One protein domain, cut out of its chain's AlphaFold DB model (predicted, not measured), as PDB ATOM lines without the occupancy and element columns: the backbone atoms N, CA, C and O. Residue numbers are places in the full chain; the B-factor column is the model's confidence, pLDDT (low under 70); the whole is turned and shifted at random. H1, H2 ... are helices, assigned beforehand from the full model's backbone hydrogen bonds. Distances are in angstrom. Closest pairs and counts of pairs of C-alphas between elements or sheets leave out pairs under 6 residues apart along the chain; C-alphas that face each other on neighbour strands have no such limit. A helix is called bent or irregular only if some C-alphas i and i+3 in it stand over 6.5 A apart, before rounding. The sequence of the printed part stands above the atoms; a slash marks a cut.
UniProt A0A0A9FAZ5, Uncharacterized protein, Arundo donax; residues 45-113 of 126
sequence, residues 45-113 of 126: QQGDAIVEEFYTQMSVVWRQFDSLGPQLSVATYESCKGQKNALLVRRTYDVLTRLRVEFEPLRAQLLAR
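What this domain is: This is residues 45 to 113 of the 126 residues of an uncharacterized protein of Arundo donax (UniProt A0A0A9FAZ5). Three helices make a loose, flat zigzag: the long H2 is in the middle, H1 runs back along one side of it in an open V, and H3 folds back over the end of H2 on the other side. The V narrows where H1 begins and H2 ends. The printed part has 69 residues, all helix by class, in the order H1, H2, H3; it is loose, with a radius of gyration of the C-alphas of 14.4 A and spans of 43 by 27 by 13 A.

Where its parts are: H2, residues 77 to 97, is 30.5 A long and begins with C-alpha 77 at (46.801, -26.091, -1.411). H1, residues 51 to 68, measures 25.9 A. H3, residues 101 to 112, measures 16.7 A and ends with C-alpha 112 at (43.774, -18.209, -29.967); it is irregular, with C-alphas 102 and 105 7.7 A apart.

How they stand to each other: H2 and H3 form a helical hairpin and touch, through residues 93 to 97 and 107 to 111 alone; the closest C-alphas, of Leu 96 and Arg 107, are 6.0 A apart. They run opposite ways at a shallow tilt of 34 degrees, only just short of steep. H1 and H2 are close but not clearly touching, opposite ways at a steep tilt of 42 degrees; their closest C-alphas, of Tyr 55 and Val 95, are 7.1 A apart. H1 and H3 are apart. Every O i to N i+4 pair is within hydrogen-bond range in H1 and H2, and 6 of 8 in H3.

The domain as a whole: The C-alphas farthest apart, of Ala 75 and Glu 102, are 42.9 A apart. The printed part has no cut; the link H1 to H2 is short and H2 to H3 tight. Residues 70 to 76 are under pLDDT 70.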
ATOM      1  N   GLN A  45      23.714 -27.309 -26.072       93.19
ATOM      2  CA  GLN A  45      24.182 -26.366 -27.077       93.19
ATOM      3  C   GLN A  45      23.469 -25.047 -26.804       93.19
ATOM      4  O   GLN A  45      22.382 -25.056 -26.225       93.19
ATOM      5  N   GLN A  46      24.036 -23.919 -27.237       93.75
ATOM      6  CA  GLN A  46      23.384 -22.626 -27.016       93.75
ATOM      7  C   GLN A  46      21.955 -22.581 -27.592       93.75
ATOM      8  O   GLN A  46      21.079 -21.958 -26.993       93.75
ATOM      9  N   GLY A  47      21.702 -23.252 -28.725       91.62
ATOM     10  CA  GLY A  47      20.376 -23.288 -29.355       91.62
ATOM     11  C   GLY A  47      19.838 -21.875 -29.578       91.62
ATOM     12  O   GLY A  47      20.598 -21.012 -30.005       91.62
ATOM     13  N   ASP A  48      18.581 -21.623 -29.212       92.50
ATOM     14  CA  ASP A  48      17.938 -20.303 -29.304       92.50
ATOM     15  C   ASP A  48      18.073 -19.442 -28.034       92.50
ATOM     16  O   ASP A  48      17.659 -18.280 -28.034       92.50
ATOM     17  N   ALA A  49      18.751 -19.936 -26.993       92.31
ATOM     18  CA  ALA A  49      18.988 -19.190 -25.757       92.31
ATOM     19  C   ALA A  49      20.044 -18.086 -25.933       92.31
ATOM     20  O   ALA A  49      21.025 -18.237 -26.683       92.31
ATOM     21  N   ILE A  50      19.885 -16.972 -25.216       95.19
ATOM     22  CA  ILE A  50      20.957 -15.971 -25.133       95.19
ATOM     23  C   ILE A  50      22.160 -16.551 -24.371       95.19
ATOM     24  O   ILE A  50      22.036 -17.513 -23.614       95.19
ATOM     25  N   VAL A  51      23.349 -15.973 -24.573       93.25
ATOM     26  CA  VAL A  51      24.609 -16.506 -24.014       93.25
ATOM     27  C   VAL A  51      24.550 -16.659 -22.487       93.25
ATOM     28  O   VAL A  51      25.045 -17.647 -21.950       93.25
ATOM     29  N   GLU A  52      23.916 -15.716 -21.789       95.31
ATOM     30  CA  GLU A  52      23.772 -15.740 -20.328       95.31
ATOM     31  C   GLU A  52      22.883 -16.892 -19.831       95.31
ATOM     32  O   GLU A  52      23.236 -17.599 -18.882       95.31
ATOM     33  N   GLU A  53      21.753 -17.130 -20.499       95.81
ATOM     34  CA  GLU A  53      20.850 -18.242 -20.192       95.81
ATOM     35  C   GLU A  53      21.537 -19.582 -20.452       95.81
ATOM     36  O   GLU A  53      21.497 -20.477 -19.606       95.81
ATOM     37  N   PHE A  54      22.236 -19.702 -21.582       95.06
ATOM     38  CA  PHE A  54      23.029 -20.885 -21.909       95.06
ATOM     39  C   PHE A  54      24.111 -21.157 -20.853       95.06
ATOM     40  O   PHE A  54      24.239 -22.278 -20.356       95.06
ATOM     41  N   TYR A  55      24.856 -20.126 -20.445       94.31
ATOM     42  CA  TYR A  55      25.863 -20.253 -19.391       94.31
ATOM     43  C   TYR A  55      25.245 -20.680 -18.053       94.31
ATOM     44  O   TYR A  55      25.805 -21.521 -17.340       94.31
ATOM     45  N   THR A  56      24.069 -20.145 -17.720       95.25
ATOM     46  CA  THR A  56      23.314 -20.532 -16.522       95.25
ATOM     47  C   THR A  56      22.924 -22.009 -16.563       95.25
ATOM     48  O   THR A  56      23.166 -22.729 -15.593       95.25
ATOM     49  N   GLN A  57      22.388 -22.485 -17.689       94.12
ATOM     50  CA  GLN A  57      22.012 -23.891 -17.874       94.12
ATOM     51  C   GLN A  57      23.215 -24.822 -17.702       94.12
ATOM     52  O   GLN A  57      23.157 -25.796 -16.950       94.12
ATOM     53  N   MET A  58      24.337 -24.489 -18.336       93.56
ATOM     54  CA  MET A  58      25.539 -25.310 -18.260       93.56
ATOM     55  C   MET A  58      26.157 -25.300 -16.853       93.56
ATOM     56  O   MET A  58      26.601 -26.335 -16.358       93.56
ATOM     57  N   SER A  59      26.073 -24.166 -16.147       92.19
ATOM     58  CA  SER A  59      26.486 -24.051 -14.742       92.19
ATOM     59  C   SER A  59      25.678 -24.949 -13.806       92.19
ATOM     60  O   SER A  59      26.236 -25.493 -12.852       92.19
ATOM     61  N   VAL A  60      24.376 -25.124 -14.055       93.00
ATOM     62  CA  VAL A  60      23.533 -26.043 -13.274       93.00
ATOM     63  C   VAL A  60      24.003 -27.486 -13.451       93.00
ATOM     64  O   VAL A  60      24.207 -28.178 -12.454       93.00
ATOM     65  N   VAL A  61      24.250 -27.914 -14.692       90.94
ATOM     66  CA  VAL A  61      24.733 -29.274 -14.987       90.94
ATOM     67  C   VAL A  61      26.109 -29.520 -14.370       90.94
ATOM     68  O   VAL A  61      26.332 -30.546 -13.733       90.94
ATOM     69  N   TRP A  62      27.024 -28.553 -14.454       90.75
ATOM     70  CA  TRP A  62      28.330 -28.674 -13.806       90.75
ATOM     71  C   TRP A  62      28.257 -28.769 -12.285       90.75
ATOM     72  O   TRP A  62      29.009 -29.540 -11.701       90.75
ATOM     73  N   ARG A  63      27.350 -28.034 -11.630       88.62
ATOM     74  CA  ARG A  63      27.148 -28.153 -10.175       88.62
ATOM     75  C   ARG A  63      26.622 -29.531  -9.786       88.62
ATOM     76  O   ARG A  63      27.047 -30.073  -8.770       88.62
ATOM     77  N   GLN A  64      25.729 -30.105 -10.593       86.06
ATOM     78  CA  GLN A  64      25.274 -31.484 -10.392       86.06
ATOM     79  C   GLN A  64      26.446 -32.457 -10.525       86.06
ATOM     80  O   GLN A  64      26.653 -33.297  -9.652       86.06
ATOM     81  N   PHE A  65      27.278 -32.278 -11.547       82.62
ATOM     82  CA  PHE A  65      28.503 -33.048 -11.719       82.62
ATOM     83  C   PHE A  65      29.472 -32.941 -10.548       82.62
ATOM     84  O   PHE A  65      29.970 -33.961 -10.085       82.62
ATOM     85  N   ASP A  66      29.712 -31.730 -10.056       84.44
ATOM     86  CA  ASP A  66      30.600 -31.481  -8.922       84.44
ATOM     87  C   ASP A  66      30.080 -32.147  -7.640       84.44
ATOM     88  O   ASP A  66      30.871 -32.550  -6.793       84.44
ATOM     89  N   SER A  67      28.757 -32.302  -7.507       83.44
ATOM     90  CA  SER A  67      28.130 -32.991  -6.370       83.44
ATOM     91  C   SER A  67      28.204 -34.521  -6.450       83.44
ATOM     92  O   SER A  67      28.178 -35.187  -5.418       83.44
ATOM     93  N   LEU A  68      28.295 -35.075  -7.664       81.56
ATOM     94  CA  LEU A  68      28.326 -36.519  -7.926       81.56
ATOM     95  C   LEU A  68      29.752 -37.053  -8.125       81.56
ATOM     96  O   LEU A  68      30.009 -38.238  -7.918       81.56
ATOM     97  N   GLY A  69      30.660 -36.194  -8.584       71.50
ATOM     98  CA  GLY A  69      32.040 -36.526  -8.892       71.50
ATOM     99  C   GLY A  69      32.920 -36.662  -7.647       71.50
ATOM    100  O   GLY A  69      32.558 -36.221  -6.554       71.50
ATOM    101  N   PRO A  70      34.108 -37.270  -7.794       68.06
ATOM    102  CA  PRO A  70      35.083 -37.319  -6.717       68.06
ATOM    103  C   PRO A  70      35.468 -35.896  -6.300       68.06
ATOM    104  O   PRO A  70      35.787 -35.055  -7.144       68.06
ATOM    105  N   GLN A  71      35.441 -35.630  -4.993       68.12
ATOM    106  CA  GLN A  71      35.843 -34.328  -4.471       68.12
ATOM    107  C   GLN A  71      37.308 -34.050  -4.825       68.12
ATOM    108  O   GLN A  71      38.150 -34.952  -4.785       68.12
ATOM    109  N   LEU A  72      37.603 -32.792  -5.166       69.50
ATOM    110  CA  LEU A  72      38.967 -32.337  -5.435       69.50
ATOM    111  C   LEU A  72      39.884 -32.720  -4.268       69.50
ATOM    112  O   LEU A  72      39.467 -32.706  -3.107       69.50
ATOM    113  N   SER A  73      41.128 -33.087  -4.577       63.59
ATOM    114  CA  SER A  73      42.033 -33.668  -3.587       63.59
ATOM    115  C   SER A  73      42.215 -32.740  -2.385       63.59
ATOM    116  O   SER A  73      42.565 -31.572  -2.551       63.59
ATOM    117  N   VAL A  74      42.085 -33.291  -1.177       62.69
ATOM    118  CA  VAL A  74      42.411 -32.600   0.088       62.69
ATOM    119  C   VAL A  74      43.929 -32.406   0.255       62.69
ATOM    120  O   VAL A  74      44.383 -31.611   1.075       62.69
ATOM    121  N   ALA A  75      44.737 -33.127  -0.525       58.59
ATOM    122  CA  ALA A  75      46.189 -33.044  -0.481       58.59
ATOM    123  C   ALA A  75      46.663 -31.697  -1.046       58.59
ATOM    124  O   ALA A  75      46.422 -31.436  -2.214       58.59
ATOM    125  N   THR A  76      47.310 -30.896  -0.188       64.00
ATOM    126  CA  THR A  76      48.013 -29.615  -0.427       64.00
ATOM    127  C   THR A  76      47.277 -28.522  -1.229       64.00
ATOM    128  O   THR A  76      46.630 -28.745  -2.248       64.00
ATOM    129  N   TYR A  77      47.423 -27.268  -0.780       72.19
ATOM    130  CA  TYR A  77      46.801 -26.091  -1.411       72.19
ATOM    131  C   TYR A  77      47.088 -25.997  -2.921       72.19
ATOM    132  O   TYR A  77      46.174 -25.745  -3.702       72.19
ATOM    133  N   GLU A  78      48.321 -26.297  -3.337       73.94
ATOM    134  CA  GLU A  78      48.741 -26.233  -4.742       73.94
ATOM    135  C   GLU A  78      48.072 -27.286  -5.639       73.94
ATOM    136  O   GLU A  78      47.669 -26.972  -6.757       73.94
ATOM    137  N   SER A  79      47.873 -28.520  -5.160       74.25
ATOM    138  CA  SER A  79      47.184 -29.557  -5.948       74.25
ATOM    139  C   SER A  79      45.694 -29.236  -6.105       74.25
ATOM    140  O   SER A  79      45.144 -29.341  -7.201       74.25
ATOM    141  N   CYS A  80      45.048 -28.741  -5.042       76.75
ATOM    142  CA  CYS A  80      43.669 -28.253  -5.113       76.75
ATOM    143  C   CYS A  80      43.530 -27.064  -6.083       76.75
ATOM    144  O   CYS A  80      42.585 -27.011  -6.872       76.75
ATOM    145  N   LYS A  81      44.491 -26.132  -6.074       80.81
ATOM    146  CA  LYS A  81      44.528 -24.984  -6.989       80.81
ATOM    147  C   LYS A  81      44.679 -25.426  -8.446       80.81
ATOM    148  O   LYS A  81      43.855 -25.055  -9.279       80.81
ATOM    149  N   GLY A  82      45.648 -26.297  -8.734       81.88
ATOM    150  CA  GLY A  82      45.864 -26.846 -10.073       81.88
ATOM    151  C   GLY A  82      44.637 -27.580 -10.621       81.88
ATOM    152  O   GLY A  82      44.251 -27.366 -11.769       81.88
ATOM    153  N   GLN A  83      43.959 -28.380  -9.791       82.19
ATOM    154  CA  GLN A  83      42.725 -29.069 -10.185       82.19
ATOM    155  C   GLN A  83      41.575 -28.096 -10.475       82.19
ATOM    156  O   GLN A  83      40.886 -28.249 -11.484       82.19
ATOM    157  N   LYS A  84      41.384 -27.064  -9.642       84.00
ATOM    158  CA  LYS A  84      40.381 -26.014  -9.895       84.00
ATOM    159  C   LYS A  84      40.652 -25.281 -11.203       84.00
ATOM    160  O   LYS A  84      39.726 -25.056 -11.977       84.00
ATOM    161  N   ASN A  85      41.911 -24.957 -11.473       86.06
ATOM    162  CA  ASN A  85      42.303 -24.263 -12.692       86.06
ATOM    163  C   ASN A  85      42.091 -25.130 -13.931       86.06
ATOM    164  O   ASN A  85      41.503 -24.664 -14.903       86.06
ATOM    165  N   ALA A  86      42.469 -26.409 -13.876       86.00
ATOM    166  CA  ALA A  86      42.190 -27.355 -14.951       86.00
ATOM    167  C   ALA A  86      40.680 -27.471 -15.240       86.00
ATOM    168  O   ALA A  86      40.270 -27.464 -16.402       86.00
ATOM    169  N   LEU A  87      39.842 -27.509 -14.195       87.88
ATOM    170  CA  LEU A  87      38.385 -27.521 -14.342       87.88
ATOM    171  C   LEU A  87      37.844 -26.228 -14.964       87.88
ATOM    172  O   LEU A  87      37.010 -26.295 -15.865       87.88
ATOM    173  N   LEU A  88      38.319 -25.060 -14.522       89.00
ATOM    174  CA  LEU A  88      37.924 -23.764 -15.085       89.00
ATOM    175  C   LEU A  88      38.286 -23.656 -16.566       89.00
ATOM    176  O   LEU A  88      37.466 -23.223 -17.377       89.00
ATOM    177  N   VAL A  89      39.491 -24.096 -16.927       88.94
ATOM    178  CA  VAL A  89      39.950 -24.125 -18.315       88.94
ATOM    179  C   VAL A  89      39.053 -25.042 -19.144       88.94
ATOM    180  O   VAL A  89      38.502 -24.586 -20.145       88.94
ATOM    181  N   ARG A  90      38.816 -26.288 -18.704       90.31
ATOM    182  CA  ARG A  90      37.908 -27.225 -19.390       90.31
ATOM    183  C   ARG A  90      36.533 -26.592 -19.635       90.31
ATOM    184  O   ARG A  90      36.076 -26.552 -20.773       90.31
ATOM    185  N   ARG A  91      35.913 -26.045 -18.584       91.44
ATOM    186  CA  ARG A  91      34.586 -25.408 -18.649       91.44
ATOM    187  C   ARG A  91      34.551 -24.227 -19.610       91.44
ATOM    188  O   ARG A  91      33.569 -24.043 -20.318       91.44
ATOM    189  N   THR A  92      35.629 -23.452 -19.669       90.62
ATOM    190  CA  THR A  92      35.752 -22.334 -20.612       90.62
ATOM    191  C   THR A  92      35.705 -22.835 -22.055       90.62
ATOM    192  O   THR A  92      34.923 -22.326 -22.856       90.62
ATOM    193  N   TYR A  93      36.478 -23.875 -22.383       89.94
ATOM    194  CA  TYR A  93      36.430 -24.496 -23.710       89.94
ATOM    195  C   TYR A  93      35.054 -25.099 -24.022       89.94
ATOM    196  O   TYR A  93      34.551 -24.934 -25.135       89.94
ATOM    197  N   ASP A  94      34.420 -25.741 -23.043       91.38
ATOM    198  CA  ASP A  94      33.071 -26.293 -23.174       91.38
ATOM    199  C   ASP A  94      32.037 -25.209 -23.548       91.38
ATOM    200  O   ASP A  94      31.249 -25.423 -24.466       91.38
ATOM    201  N   VAL A  95      32.074 -24.016 -22.926       92.69
ATOM    202  CA  VAL A  95      31.202 -22.882 -23.325       92.69
ATOM    203  C   VAL A  95      31.492 -22.478 -24.752       92.69
ATOM    204  O   VAL A  95      30.591 -22.456 -25.585       92.69
ATOM    205  N   LEU A  96      32.753 -22.142 -25.025       92.12
ATOM    206  CA  LEU A  96      33.150 -21.516 -26.277       92.12
ATOM    207  C   LEU A  96      32.812 -22.404 -27.472       92.12
ATOM    208  O   LEU A  96      32.301 -21.918 -28.476       92.12
ATOM    209  N   THR A  97      33.057 -23.708 -27.367       90.88
ATOM    210  CA  THR A  97      32.818 -24.658 -28.462       90.88
ATOM    211  C   THR A  97      31.337 -24.876 -28.777       90.88
ATOM    212  O   THR A  97      31.027 -25.197 -29.924       90.88
ATOM    213  N   ARG A  98      30.439 -24.640 -27.813       93.69
ATOM    214  CA  ARG A  98      28.981 -24.857 -27.908       93.69
ATOM    215  C   ARG A  98      28.167 -23.581 -28.163       93.69
ATOM    216  O   ARG A  98      26.935 -23.627 -28.214       93.69
ATOM    217  N   LEU A  99      28.843 -22.439 -28.315       93.88
ATOM    218  CA  LEU A  99      28.214 -21.211 -28.800       93.88
ATOM    219  C   LEU A  99      27.732 -21.380 -30.245       93.88
ATOM    220  O   LEU A  99      28.288 -22.163 -31.020       93.88
ATOM    221  N   ARG A 100      26.718 -20.597 -30.621       94.94
ATOM    222  CA  ARG A 100      26.212 -20.550 -31.999       94.94
ATOM    223  C   ARG A 100      27.312 -20.167 -32.984       94.94
ATOM    224  O   ARG A 100      28.239 -19.427 -32.660       94.94
ATOM    225  N   VAL A 101      27.134 -20.600 -34.229       93.44
ATOM    226  CA  VAL A 101      28.062 -20.322 -35.336       93.44
ATOM    227  C   VAL A 101      28.259 -18.825 -35.603       93.44
ATOM    228  O   VAL A 101      29.317 -18.422 -36.064       93.44
ATOM    229  N   GLU A 102      27.288 -17.982 -35.253       94.38
ATOM    230  CA  GLU A 102      27.403 -16.518 -35.352       94.38
ATOM    231  C   GLU A 102      28.574 -15.963 -34.525       94.38
ATOM    232  O   GLU A 102      29.187 -14.962 -34.892       94.38
ATOM    233  N   PHE A 103      28.930 -16.644 -33.433       93.00
ATOM    234  CA  PHE A 103      30.053 -16.283 -32.575       93.00
ATOM    235  C   PHE A 103      31.373 -16.919 -33.019       93.00
ATOM    236  O   PHE A 103      32.363 -16.777 -32.308       93.00
ATOM    237  N   GLU A 104      31.433 -17.612 -34.161       91.81
ATOM    238  CA  GLU A 104      32.644 -18.307 -34.618       91.81
ATOM    239  C   GLU A 104      33.877 -17.387 -34.676       91.81
ATOM    240  O   GLU A 104      34.883 -17.753 -34.061       91.81
ATOM    241  N   PRO A 105      33.816 -16.161 -35.243       91.94
ATOM    242  CA  PRO A 105      34.988 -15.287 -35.291       91.94
ATOM    243  C   PRO A 105      35.466 -14.865 -33.897       91.94
ATOM    244  O   PRO A 105      36.667 -14.771 -33.641       91.94
ATOM    245  N   LEU A 106      34.526 -14.624 -32.975       90.12
ATOM    246  CA  LEU A 106      34.829 -14.286 -31.584       90.12
ATOM    247  C   LEU A 106      35.420 -15.494 -30.850       90.12
ATOM    248  O   LEU A 106      36.408 -15.364 -30.131       90.12
ATOM    249  N   ARG A 107      34.855 -16.681 -31.072       90.50
ATOM    250  CA  ARG A 107      35.345 -17.949 -30.537       90.50
ATOM    251  C   ARG A 107      36.772 -18.218 -31.001       90.50
ATOM    252  O   ARG A 107      37.614 -18.511 -30.164       90.50
ATOM    253  N   ALA A 108      37.067 -18.077 -32.291       88.19
ATOM    254  CA  ALA A 108      38.409 -18.268 -32.834       88.19
ATOM    255  C   ALA A 108      39.425 -17.316 -32.181       88.19
ATOM    256  O   ALA A 108      40.502 -17.747 -31.769       88.19
ATOM    257  N   GLN A 109      39.056 -16.043 -31.997       89.00
ATOM    258  CA  GLN A 109      39.900 -15.062 -31.307       89.00
ATOM    259  C   GLN A 109      40.131 -15.408 -29.833       89.00
ATOM    260  O   GLN A 109      41.252 -15.278 -29.344       89.00
ATOM    261  N   LEU A 110      39.090 -15.842 -29.121       87.56
ATOM    262  CA  LEU A 110      39.191 -16.223 -27.712       87.56
ATOM    263  C   LEU A 110      40.017 -17.498 -27.527       87.56
ATOM    264  O   LEU A 110      40.827 -17.552 -26.611       87.56
ATOM    265  N   LEU A 111      39.864 -18.489 -28.408       83.94
ATOM    266  CA  LEU A 111      40.627 -19.742 -28.367       83.94
ATOM    267  C   LEU A 111      42.100 -19.555 -28.757       83.94
ATOM    268  O   LEU A 111      42.952 -20.298 -28.278       83.94
ATOM    269  N   ALA A 112      42.404 -18.571 -29.610       84.88
ATOM    270  CA  ALA A 112      43.774 -18.209 -29.967       84.88
ATOM    271  C   ALA A 112      44.530 -17.522 -28.814       84.88
ATOM    272  O   ALA A 112      45.759 -17.466 -28.826       84.88
ATOM    273  N   ARG A 113      43.810 -17.001 -27.813       81.31
ATOM    274  CA  ARG A 113      44.386 -16.417 -26.600       81.31
ATOM    275  C   ARG A 113      44.451 -17.492 -25.520       81.31
ATOM    276  O   ARG A 113      43.481 -18.209 -25.291       81.31
TER     277      ARG A 113